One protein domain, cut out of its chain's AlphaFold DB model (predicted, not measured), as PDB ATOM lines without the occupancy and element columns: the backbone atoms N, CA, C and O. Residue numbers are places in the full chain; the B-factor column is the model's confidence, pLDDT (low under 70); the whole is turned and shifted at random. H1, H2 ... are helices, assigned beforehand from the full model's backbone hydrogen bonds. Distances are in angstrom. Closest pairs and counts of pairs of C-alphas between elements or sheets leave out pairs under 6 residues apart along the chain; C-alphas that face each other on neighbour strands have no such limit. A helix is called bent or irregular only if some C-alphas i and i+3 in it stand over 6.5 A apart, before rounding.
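This is residues 2 to 72 of the 288 residues of an uncharacterized protein of Phytophthora megakarya (UniProt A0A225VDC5). Four helices stand in a loose ring, each with its neighbours in the chain order H1, H2, H3, H4 and with H4 coming back to H1, while the two pairs across the ring, H1 with H3 and H2 with H4, stay apart. The long last helix, H4, makes one side; H3 runs beside it in the opposite direction, H1 meets the first part of H4 at a slant, and H2 closes the remaining side between H1 and H3. The contacts are few, and H1 with H4 is the one pair that touches. The printed part has 71 residues with four named helices, in the order H1, H2, H3, H4, and no named strand, and its class is all helix. It is compact, with a radius of gyration of the C-alphas of 11.6 A, and the C-alphas span 31 by 30 by 19 A.

The printed part begins with H1, residues 2 to 13, which starts at C-alpha 2 at (25.342, -17.935, 2.632) and measures 16.6 A from first to last C-alpha. Residues 14 to 22 link it to H2, residues 23 to 35, which is 18.3 A long and begins at C-alpha 23 at (33.706, -21.043, -9.827). After residues 36 to 39 comes H3, residues 40 to 48, the shortest of the four at 9 residues and 11.8 A. Residues 49 to 53 follow, and then H4, residues 54 to 72, the longest helix with 19 residues and 27.4 A. H4 ends at C-alpha 72 at (21.075, -47.172, -12.483). No helix is bent or irregular.

H1 and H4 touch, with 12 pairs of C-alphas within 8 A. Their closest C-alphas are those of Ala 10 and Glu 58, 4.6 A apart. H4 touches H1 with residues 54 to 61 alone. The two helices run the same way at a steep tilt of 53 degrees, with their centres 14.3 A apart. H1 and H2 are near each other, with 7 pairs of C-alphas within 10 A, and their closest C-alphas are 8.2 A apart. H2 and H3 are close but not clearly touching, and their closest C-alphas are those of Ile 34 and Val 43, 7.7 A apart. They run opposite ways at a steep tilt of 56 degrees. H3 and H4 are also close but not clearly touching, and the closest C-alphas are those of Leu 46 and Leu 57, 7.3 A apart. They run opposite ways at a shallow tilt of 8 degrees, with their centres 12.7 A apart. H1 and H3 are apart, and so are H2 and H4. In H1, H2, H3 and H4 every pair of O of residue i and N of residue i+4 is within hydrogen-bond range.

The outline is rounded, and the two C-alphas farthest apart are those of Glu 2 and Gly 72, at 33.2 A, which are also the first and last printed. The printed part has no cut. The links from H2 to H3 and from H3 to H4 are tight, with 4 and 5 residues, and the link from H1 to H2 is short, with 9; no link is long. In the full chain of 288 residues the printed part begins at residue 2 and ends at residue 72. The mean pLDDT of the printed part is 72.7. It is under 70 in 27 residues, among them residues 2 to 4, 17 to 20, 34 to 39 and 48 to 52. H4 has a mean pLDDT of 80 and H2 one of 69.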
ATOM      1  N   GLU A   2      25.122 -16.757   1.775       65.81
ATOM      2  CA  GLU A   2      25.342 -17.935   2.632       65.81
ATOM      3  C   GLU A   2      24.764 -19.265   2.083       65.81
ATOM      4  O   GLU A   2      25.354 -20.319   2.296       65.81
ATOM      5  N   TYR A   3      23.663 -19.224   1.314       63.00
ATOM      6  CA  TYR A   3      23.072 -20.404   0.654       63.00
ATOM      7  C   TYR A   3      24.070 -21.179  -0.211       63.00
ATOM      8  O   TYR A   3      24.356 -22.341   0.066       63.00
ATOM      9  N   LEU A   4      24.613 -20.525  -1.242       68.69
ATOM     10  CA  LEU A   4      25.477 -21.168  -2.228       68.69
ATOM     11  C   LEU A   4      26.777 -21.671  -1.584       68.69
ATOM     12  O   LEU A   4      27.297 -22.711  -1.971       68.69
ATOM     13  N   HIS A   5      27.270 -20.969  -0.556       74.69
ATOM     14  CA  HIS A   5      28.408 -21.427   0.234       74.69
ATOM     15  C   HIS A   5      28.087 -22.717   1.004       74.69
ATOM     16  O   HIS A   5      28.812 -23.698   0.847       74.69
ATOM     17  N   ARG A   6      26.982 -22.759   1.766       75.31
ATOM     18  CA  ARG A   6      26.554 -23.964   2.502       75.31
ATOM     19  C   ARG A   6      26.272 -25.141   1.574       75.31
ATOM     20  O   ARG A   6      26.729 -26.243   1.852       75.31
ATOM     21  N   LEU A   7      25.610 -24.902   0.442       75.69
ATOM     22  CA  LEU A   7      25.346 -25.931  -0.564       75.69
ATOM     23  C   LEU A   7      26.637 -26.468  -1.201       75.69
ATOM     24  O   LEU A   7      26.761 -27.670  -1.405       75.69
ATOM     25  N   ASN A   8      27.623 -25.607  -1.467       75.12
ATOM     26  CA  ASN A   8      28.931 -26.028  -1.969       75.12
ATOM     27  C   ASN A   8      29.719 -26.827  -0.907       75.12
ATOM     28  O   ASN A   8      30.299 -27.861  -1.224       75.12
ATOM     29  N   VAL A   9      29.694 -26.406   0.364       79.81
ATOM     30  CA  VAL A   9      30.324 -27.137   1.482       79.81
ATOM     31  C   VAL A   9      29.682 -28.514   1.673       79.81
ATOM     32  O   VAL A   9      30.391 -29.521   1.631       79.81
ATOM     33  N   ALA A  10      28.354 -28.581   1.806       80.50
ATOM     34  CA  ALA A  10      27.614 -29.837   1.916       80.50
ATOM     35  C   ALA A  10      27.798 -30.712   0.664       80.50
ATOM     36  O   ALA A  10      28.008 -31.915   0.779       80.50
ATOM     37  N   GLY A  11      27.821 -30.113  -0.529       78.44
ATOM     38  CA  GLY A  11      28.073 -30.800  -1.795       78.44
ATOM     39  C   GLY A  11      29.457 -31.449  -1.878       78.44
ATOM     40  O   GLY A  11      29.565 -32.600  -2.309       78.44
ATOM     41  N   MET A  12      30.509 -30.763  -1.414       78.50
ATOM     42  CA  MET A  12      31.855 -31.345  -1.331       78.50
ATOM     43  C   MET A  12      31.930 -32.474  -0.295       78.50
ATOM     44  O   MET A  12      32.485 -33.532  -0.595       78.50
ATOM     45  N   ARG A  13      31.339 -32.303   0.898       77.19
ATOM     46  CA  ARG A  13      31.321 -33.358   1.929       77.19
ATOM     47  C   ARG A  13      30.519 -34.591   1.486       77.19
ATOM     48  O   ARG A  13      30.993 -35.719   1.620       77.19
ATOM     49  N   ALA A  14      29.380 -34.369   0.827       78.25
ATOM     50  CA  ALA A  14      28.573 -35.399   0.179       78.25
ATOM     51  C   ALA A  14      29.267 -36.045  -1.035       78.25
ATOM     52  O   ALA A  14      28.735 -37.001  -1.594       78.25
ATOM     53  N   ARG A  15      30.441 -35.560  -1.463       77.25
ATOM     54  CA  ARG A  15      31.167 -36.022  -2.659       77.25
ATOM     55  C   ARG A  15      30.312 -35.975  -3.930       77.25
ATOM     56  O   ARG A  15      30.360 -36.897  -4.747       77.25
ATOM     57  N   LEU A  16      29.509 -34.919  -4.103       75.44
ATOM     58  CA  LEU A  16      28.942 -34.609  -5.419       75.44
ATOM     59  C   LEU A  16      30.104 -34.556  -6.425       75.44
ATOM     60  O   LEU A  16      31.146 -33.977  -6.122       75.44
ATOM     61  N   GLN A  17      29.943 -35.147  -7.615       67.12
ATOM     62  CA  GLN A  17      30.981 -35.155  -8.661       67.12
ATOM     63  C   GLN A  17      31.076 -33.801  -9.386       67.12
ATOM     64  O   GLN A  17      31.089 -33.738 -10.616       67.12
ATOM     65  N   ILE A  18      31.136 -32.720  -8.603       65.25
ATOM     66  CA  ILE A  18      31.409 -31.367  -9.070       65.25
ATOM     67  C   ILE A  18      32.759 -31.426  -9.774       65.25
ATOM     68  O   ILE A  18      33.785 -31.679  -9.145       65.25
ATOM     69  N   LYS A  19      32.747 -31.241 -11.093       69.75
ATOM     70  CA  LYS A  19      33.976 -31.221 -11.886       69.75
ATOM     71  C   LYS A  19      34.843 -30.061 -11.401       69.75
ATOM     72  O   LYS A  19      34.373 -28.923 -11.370       69.75
ATOM     73  N   ASP A  20      36.091 -30.350 -11.044       64.50
ATOM     74  CA  ASP A  20      37.052 -29.313 -10.678       64.50
ATOM     75  C   ASP A  20      37.222 -28.325 -11.836       64.50
ATOM     76  O   ASP A  20      37.450 -28.701 -12.987       64.50
ATOM     77  N   GLY A  21      37.058 -27.042 -11.527       70.44
ATOM     78  CA  GLY A  21      36.968 -25.983 -12.520       70.44
ATOM     79  C   GLY A  21      36.764 -24.609 -11.881       70.44
ATOM     80  O   GLY A  21      36.622 -24.504 -10.655       70.44
ATOM     81  N   PRO A  22      36.755 -23.535 -12.691       75.06
ATOM     82  CA  PRO A  22      36.487 -22.188 -12.203       75.06
ATOM     83  C   PRO A  22      35.099 -22.109 -11.551       75.06
ATOM     84  O   PRO A  22      34.211 -22.918 -11.824       75.06
ATOM     85  N   ALA A  23      34.902 -21.124 -10.669       62.75
ATOM     86  CA  ALA A  23      33.706 -21.043  -9.827       62.75
ATOM     87  C   ALA A  23      32.386 -21.106 -10.621       62.75
ATOM     88  O   ALA A  23      31.477 -21.803 -10.183       62.75
ATOM     89  N   ALA A  24      32.323 -20.470 -11.799       69.12
ATOM     90  CA  ALA A  24      31.176 -20.527 -12.708       69.12
ATOM     91  C   ALA A  24      30.828 -21.965 -13.137       69.12
ATOM     92  O   ALA A  24      29.713 -22.406 -12.903       69.12
ATOM     93  N   THR A  25      31.795 -22.744 -13.630       71.00
ATOM     94  CA  THR A  25      31.585 -24.143 -14.053       71.00
ATOM     95  C   THR A  25      31.140 -25.052 -12.904       71.00
ATOM     96  O   THR A  25      30.404 -26.015 -13.115       71.00
ATOM     97  N   ARG A  26      31.545 -24.748 -11.663       67.44
ATOM     98  CA  ARG A  26      31.033 -25.453 -10.476       67.44
ATOM     99  C   ARG A  26      29.598 -25.043 -10.136       67.44
ATOM    100  O   ARG A  26      28.828 -25.910  -9.739       67.44
ATOM    101  N   CYS A  27      29.233 -23.772 -10.320       62.50
ATOM    102  CA  CYS A  27      27.849 -23.305 -10.169       62.50
ATOM    103  C   CYS A  27      26.944 -23.949 -11.223       62.50
ATOM    104  O   CYS A  27      25.988 -24.607 -10.840       62.50
ATOM    105  N   GLU A  28      27.320 -23.901 -12.504       71.62
ATOM    106  CA  GLU A  28      26.623 -24.580 -13.610       71.62
ATOM    107  C   GLU A  28      26.445 -26.084 -13.334       71.62
ATOM    108  O   GLU A  28      25.390 -26.651 -13.600       71.62
ATOM    109  N   HIS A  29      27.456 -26.751 -12.763       69.75
ATOM    110  CA  HIS A  29      27.344 -28.164 -12.398       69.75
ATOM    111  C   HIS A  29      26.361 -28.407 -11.242       69.75
ATOM    112  O   HIS A  29      25.667 -29.421 -11.242       69.75
ATOM    113  N   VAL A  30      26.303 -27.511 -10.254       69.56
ATOM    114  CA  VAL A  30      25.361 -27.600  -9.126       69.56
ATOM    115  C   VAL A  30      23.938 -27.255  -9.572       69.56
ATOM    116  O   VAL A  30      23.014 -27.975  -9.211       69.56
ATOM    117  N   GLU A  31      23.759 -26.234 -10.408       68.44
ATOM    118  CA  GLU A  31      22.481 -25.874 -11.035       68.44
ATOM    119  C   GLU A  31      21.962 -27.027 -11.896       68.44
ATOM    120  O   GLU A  31      20.874 -27.535 -11.643       68.44
ATOM    121  N   HIS A  32      22.782 -27.556 -12.808       71.75
ATOM    122  CA  HIS A  32      22.422 -28.726 -13.606       71.75
ATOM    123  C   HIS A  32      22.164 -29.973 -12.745       71.75
ATOM    124  O   HIS A  32      21.296 -30.785 -13.072       71.75
ATOM    125  N   PHE A  33      22.881 -30.151 -11.627       72.12
ATOM    126  CA  PHE A  33      22.593 -31.228 -10.680       72.12
ATOM    127  C   PHE A  33      21.202 -31.068 -10.056       72.12
ATOM    128  O   PHE A  33      20.496 -32.071  -9.993       72.12
ATOM    129  N   ILE A  34      20.814 -29.845  -9.658       68.56
ATOM    130  CA  ILE A  34      19.487 -29.497  -9.117       68.56
ATOM    131  C   ILE A  34      18.391 -29.693 -10.175       68.56
ATOM    132  O   ILE A  34      17.396 -30.352  -9.894       68.56
ATOM    133  N   GLU A  35      18.578 -29.191 -11.397       66.12
ATOM    134  CA  GLU A  35      17.637 -29.393 -12.511       66.12
ATOM    135  C   GLU A  35      17.443 -30.883 -12.824       66.12
ATOM    136  O   GLU A  35      16.324 -31.353 -13.005       66.12
ATOM    137  N   THR A  36      18.531 -31.663 -12.808       63.34
ATOM    138  CA  THR A  36      18.509 -33.120 -13.032       63.34
ATOM    139  C   THR A  36      18.034 -33.906 -11.797       63.34
ATOM    140  O   THR A  36      18.153 -35.139 -11.765       63.34
ATOM    141  N   LEU A  37      17.530 -33.243 -10.748       65.38
ATOM    142  CA  LEU A  37      16.868 -33.952  -9.656       65.38
ATOM    143  C   LEU A  37      15.518 -34.499 -10.112       65.38
ATOM    144  O   LEU A  37      15.257 -35.651  -9.790       65.38
ATOM    145  N   ASP A  38      14.715 -33.748 -10.875       62.41
ATOM    146  CA  ASP A  38      13.380 -34.164 -11.375       62.41
ATOM    147  C   ASP A  38      12.524 -34.880 -10.296       62.41
ATOM    148  O   ASP A  38      11.841 -35.877 -10.520       62.41
ATOM    149  N   ASP A  39      12.681 -34.399  -9.061       69.12
ATOM    150  CA  ASP A  39      12.308 -35.031  -7.797       69.12
ATOM    151  C   ASP A  39      11.843 -33.886  -6.898       69.12
ATOM    152  O   ASP A  39      12.630 -33.268  -6.174       69.12
ATOM    153  N   CYS A  40      10.573 -33.514  -7.074       70.25
ATOM    154  CA  CYS A  40       9.974 -32.361  -6.409       70.25
ATOM    155  C   CYS A  40      10.048 -32.495  -4.887       70.25
ATOM    156  O   CYS A  40      10.319 -31.505  -4.219       70.25
ATOM    157  N   ASP A  41       9.909 -33.714  -4.354       71.62
ATOM    158  CA  ASP A  41      10.009 -33.983  -2.919       71.62
ATOM    159  C   ASP A  41      11.399 -33.617  -2.378       71.62
ATOM    160  O   ASP A  41      11.506 -33.029  -1.303       71.62
ATOM    161  N   LEU A  42      12.473 -33.903  -3.125       75.88
ATOM    162  CA  LEU A  42      13.822 -33.470  -2.757       75.88
ATOM    163  C   LEU A  42      14.025 -31.956  -2.917       75.88
ATOM    164  O   LEU A  42      14.692 -31.346  -2.083       75.88
ATOM    165  N   VAL A  43      13.487 -31.332  -3.968       74.38
ATOM    166  CA  VAL A  43      13.584 -29.870  -4.145       74.38
ATOM    167  C   VAL A  43      12.856 -29.145  -3.007       74.38
ATOM    168  O   VAL A  43      13.420 -28.227  -2.407       74.38
ATOM    169  N   ASP A  44      11.665 -29.615  -2.643       75.38
ATOM    170  CA  ASP A  44      10.893 -29.111  -1.511       75.38
ATOM    171  C   ASP A  44      11.608 -29.395  -0.183       75.38
ATOM    172  O   ASP A  44      11.694 -28.498   0.651       75.38
ATOM    173  N   GLN A  45      12.219 -30.570   0.016       71.69
ATOM    174  CA  GLN A  45      13.062 -30.843   1.192       71.69
ATOM    175  C   GLN A  45      14.252 -29.880   1.287       71.69
ATOM    176  O   GLN A  45      14.505 -29.344   2.363       71.69
ATOM    177  N   LEU A  46      14.954 -29.599   0.185       73.44
ATOM    178  CA  LEU A  46      16.073 -28.647   0.158       73.44
ATOM    179  C   LEU A  46      15.615 -27.203   0.437       73.44
ATOM    180  O   LEU A  46      16.352 -26.435   1.064       73.44
ATOM    181  N   ALA A  47      14.398 -26.836   0.026       70.31
ATOM    182  CA  ALA A  47      13.778 -25.555   0.362       70.31
ATOM    183  C   ALA A  47      13.297 -25.493   1.830       70.31
ATOM    184  O   ALA A  47      13.437 -24.455   2.486       70.31
ATOM    185  N   LEU A  48      12.763 -26.598   2.364       65.88
ATOM    186  CA  LEU A  48      12.213 -26.726   3.719       65.88
ATOM    187  C   LEU A  48      13.288 -26.863   4.803       65.88
ATOM    188  O   LEU A  48      13.119 -26.269   5.867       65.88
ATOM    189  N   LEU A  49      14.413 -27.538   4.522       67.19
ATOM    190  CA  LEU A  49      15.604 -27.581   5.394       67.19
ATOM    191  C   LEU A  49      16.124 -26.176   5.732       67.19
ATOM    192  O   LEU A  49      16.892 -26.003   6.677       67.19
ATOM    193  N   ARG A  50      15.740 -25.163   4.937       59.97
ATOM    194  CA  ARG A  50      16.007 -23.736   5.170       59.97
ATOM    195  C   ARG A  50      17.468 -23.392   5.448       59.97
ATOM    196  O   ARG A  50      17.766 -22.315   5.957       59.97
ATOM    197  N   LEU A  51      18.380 -24.252   4.992       58.38
ATOM    198  CA  LEU A  51      19.818 -24.007   4.927       58.38
ATOM    199  C   LEU A  51      20.481 -23.769   6.291       58.38
ATOM    200  O   LEU A  51      21.628 -23.336   6.316       58.38
ATOM    201  N   MET A  52      19.782 -23.981   7.407       57.88
ATOM    202  CA  MET A  52      20.310 -23.625   8.726       57.88
ATOM    203  C   MET A  52      21.374 -24.614   9.199       57.88
ATOM    204  O   MET A  52      22.346 -24.195   9.821       57.88
ATOM    205  N   ASP A  53      21.218 -25.886   8.836       71.00
ATOM    206  CA  ASP A  53      22.115 -26.976   9.198       71.00
ATOM    207  C   ASP A  53      22.814 -27.543   7.935       71.00
ATOM    208  O   ASP A  53      22.138 -27.952   6.980       71.00
ATOM    209  N   PRO A  54      24.161 -27.508   7.852       71.44
ATOM    210  CA  PRO A  54      24.905 -28.046   6.717       71.44
ATOM    211  C   PRO A  54      25.139 -29.565   6.800       71.44
ATOM    212  O   PRO A  54      25.493 -30.163   5.781       71.44
ATOM    213  N   GLU A  55      24.955 -30.192   7.963       81.88
ATOM    214  CA  GLU A  55      25.035 -31.639   8.164       81.88
ATOM    215  C   GLU A  55      23.752 -32.340   7.664       81.88
ATOM    216  O   GLU A  55      23.848 -33.281   6.868       81.88
ATOM    217  N   ASP A  56      22.560 -31.826   7.996       80.62
ATOM    218  CA  ASP A  56      21.276 -32.314   7.449       80.62
ATOM    219  C   ASP A  56      21.225 -32.177   5.915       80.62
ATOM    220  O   ASP A  56      20.724 -33.048   5.189       80.62
ATOM    221  N   LEU A  57      21.798 -31.086   5.393       77.81
ATOM    222  CA  LEU A  57      21.917 -30.835   3.958       77.81
ATOM    223  C   LEU A  57      22.867 -31.835   3.279       77.81
ATOM    224  O   LEU A  57      22.599 -32.284   2.162       77.81
ATOM    225  N   GLU A  58      23.963 -32.215   3.944       82.88
ATOM    226  CA  GLU A  58      24.881 -33.238   3.441       82.88
ATOM    227  C   GLU A  58      24.186 -34.601   3.329       82.88
ATOM    228  O   GLU A  58      24.244 -35.229   2.269       82.88
ATOM    229  N   GLU A  59      23.521 -35.065   4.391       85.50
ATOM    230  CA  GLU A  59      22.909 -36.399   4.399       85.50
ATOM    231  C   GLU A  59      21.742 -36.495   3.403       85.50
ATOM    232  O   GLU A  59      21.602 -37.509   2.715       85.50
ATOM    233  N   THR A  60      20.993 -35.405   3.209       81.88
ATOM    234  CA  THR A  60      19.982 -35.269   2.146       81.88
ATOM    235  C   THR A  60      20.590 -35.486   0.747       81.88
ATOM    236  O   THR A  60      20.119 -36.317  -0.040       81.88
ATOM    237  N   LEU A  61      21.708 -34.817   0.443       81.12
ATOM    238  CA  LEU A  61      22.428 -34.977  -0.830       81.12
ATOM    239  C   LEU A  61      23.028 -36.390  -0.986       81.12
ATOM    240  O   LEU A  61      22.949 -36.987  -2.068       81.12
ATOM    241  N   ARG A  62      23.577 -36.967   0.094       84.25
ATOM    242  CA  ARG A  62      24.077 -38.355   0.136       84.25
ATOM    243  C   ARG A  62      22.952 -39.353  -0.147       84.25
ATOM    244  O   ARG A  62      23.132 -40.272  -0.949       84.25
ATOM    245  N   ALA A  63      21.781 -39.187   0.467       84.50
ATOM    246  CA  ALA A  63      20.616 -40.042   0.252       84.50
ATOM    247  C   ALA A  63      20.195 -40.043  -1.224       84.50
ATOM    248  O   ALA A  63      20.020 -41.120  -1.810       84.50
ATOM    249  N   ARG A  64      20.162 -38.871  -1.874       81.88
ATOM    250  CA  ARG A  64      19.849 -38.778  -3.308       81.88
ATOM    251  C   ARG A  64      20.880 -39.460  -4.202       81.88
ATOM    252  O   ARG A  64      20.491 -40.122  -5.168       81.88
ATOM    253  N   GLN A  65      22.176 -39.357  -3.896       79.56
ATOM    254  CA  GLN A  65      23.209 -40.113  -4.615       79.56
ATOM    255  C   GLN A  65      22.995 -41.625  -4.489       79.56
ATOM    256  O   GLN A  65      23.016 -42.334  -5.498       79.56
ATOM    257  N   ARG A  66      22.748 -42.119  -3.265       85.62
ATOM    258  CA  ARG A  66      22.465 -43.541  -3.002       85.62
ATOM    259  C   ARG A  66      21.228 -43.998  -3.791       85.62
ATOM    260  O   ARG A  66      21.263 -45.066  -4.400       85.62
ATOM    261  N   ALA A  67      20.177 -43.178  -3.864       81.62
ATOM    262  CA  ALA A  67      19.002 -43.432  -4.701       81.62
ATOM    263  C   ALA A  67      19.337 -43.456  -6.208       81.62
ATOM    264  O   ALA A  67      18.987 -44.415  -6.893       81.62
ATOM    265  N   LYS A  68      20.086 -42.474  -6.732       77.38
ATOM    266  CA  LYS A  68      20.499 -42.420  -8.152       77.38
ATOM    267  C   LYS A  68      21.353 -43.637  -8.548       77.38
ATOM    268  O   LYS A  68      21.148 -44.217  -9.613       77.38
ATOM    269  N   ALA A  69      22.237 -44.094  -7.660       79.81
ATOM    270  CA  ALA A  69      23.045 -45.301  -7.848       79.81
ATOM    271  C   ALA A  69      22.231 -46.615  -7.817       79.81
ATOM    272  O   ALA A  69      22.655 -47.607  -8.417       79.81
ATOM    273  N   ARG A  70      21.069 -46.630  -7.143       84.56
ATOM    274  CA  ARG A  70      20.097 -47.740  -7.174       84.56
ATOM    275  C   ARG A  70      19.284 -47.731  -8.475       84.56
ATOM    276  O   ARG A  70      19.179 -48.774  -9.115       84.56
ATOM    277  N   GLN A  71      18.812 -46.563  -8.921       67.50
ATOM    278  CA  GLN A  71      18.067 -46.416 -10.186       67.50
ATOM    279  C   GLN A  71      18.867 -46.922 -11.400       67.50
ATOM    280  O   GLN A  71      18.333 -47.637 -12.247       67.50
ATOM    281  N   GLY A  72      20.181 -46.665 -11.433       62.47
ATOM    282  CA  GLY A  72      21.075 -47.172 -12.483       62.47
ATOM    283  C   GLY A  72      21.174 -48.704 -12.598       62.47
ATOM    284  O   GLY A  72      21.671 -49.188 -13.610       62.47
TER     285      GLY A  72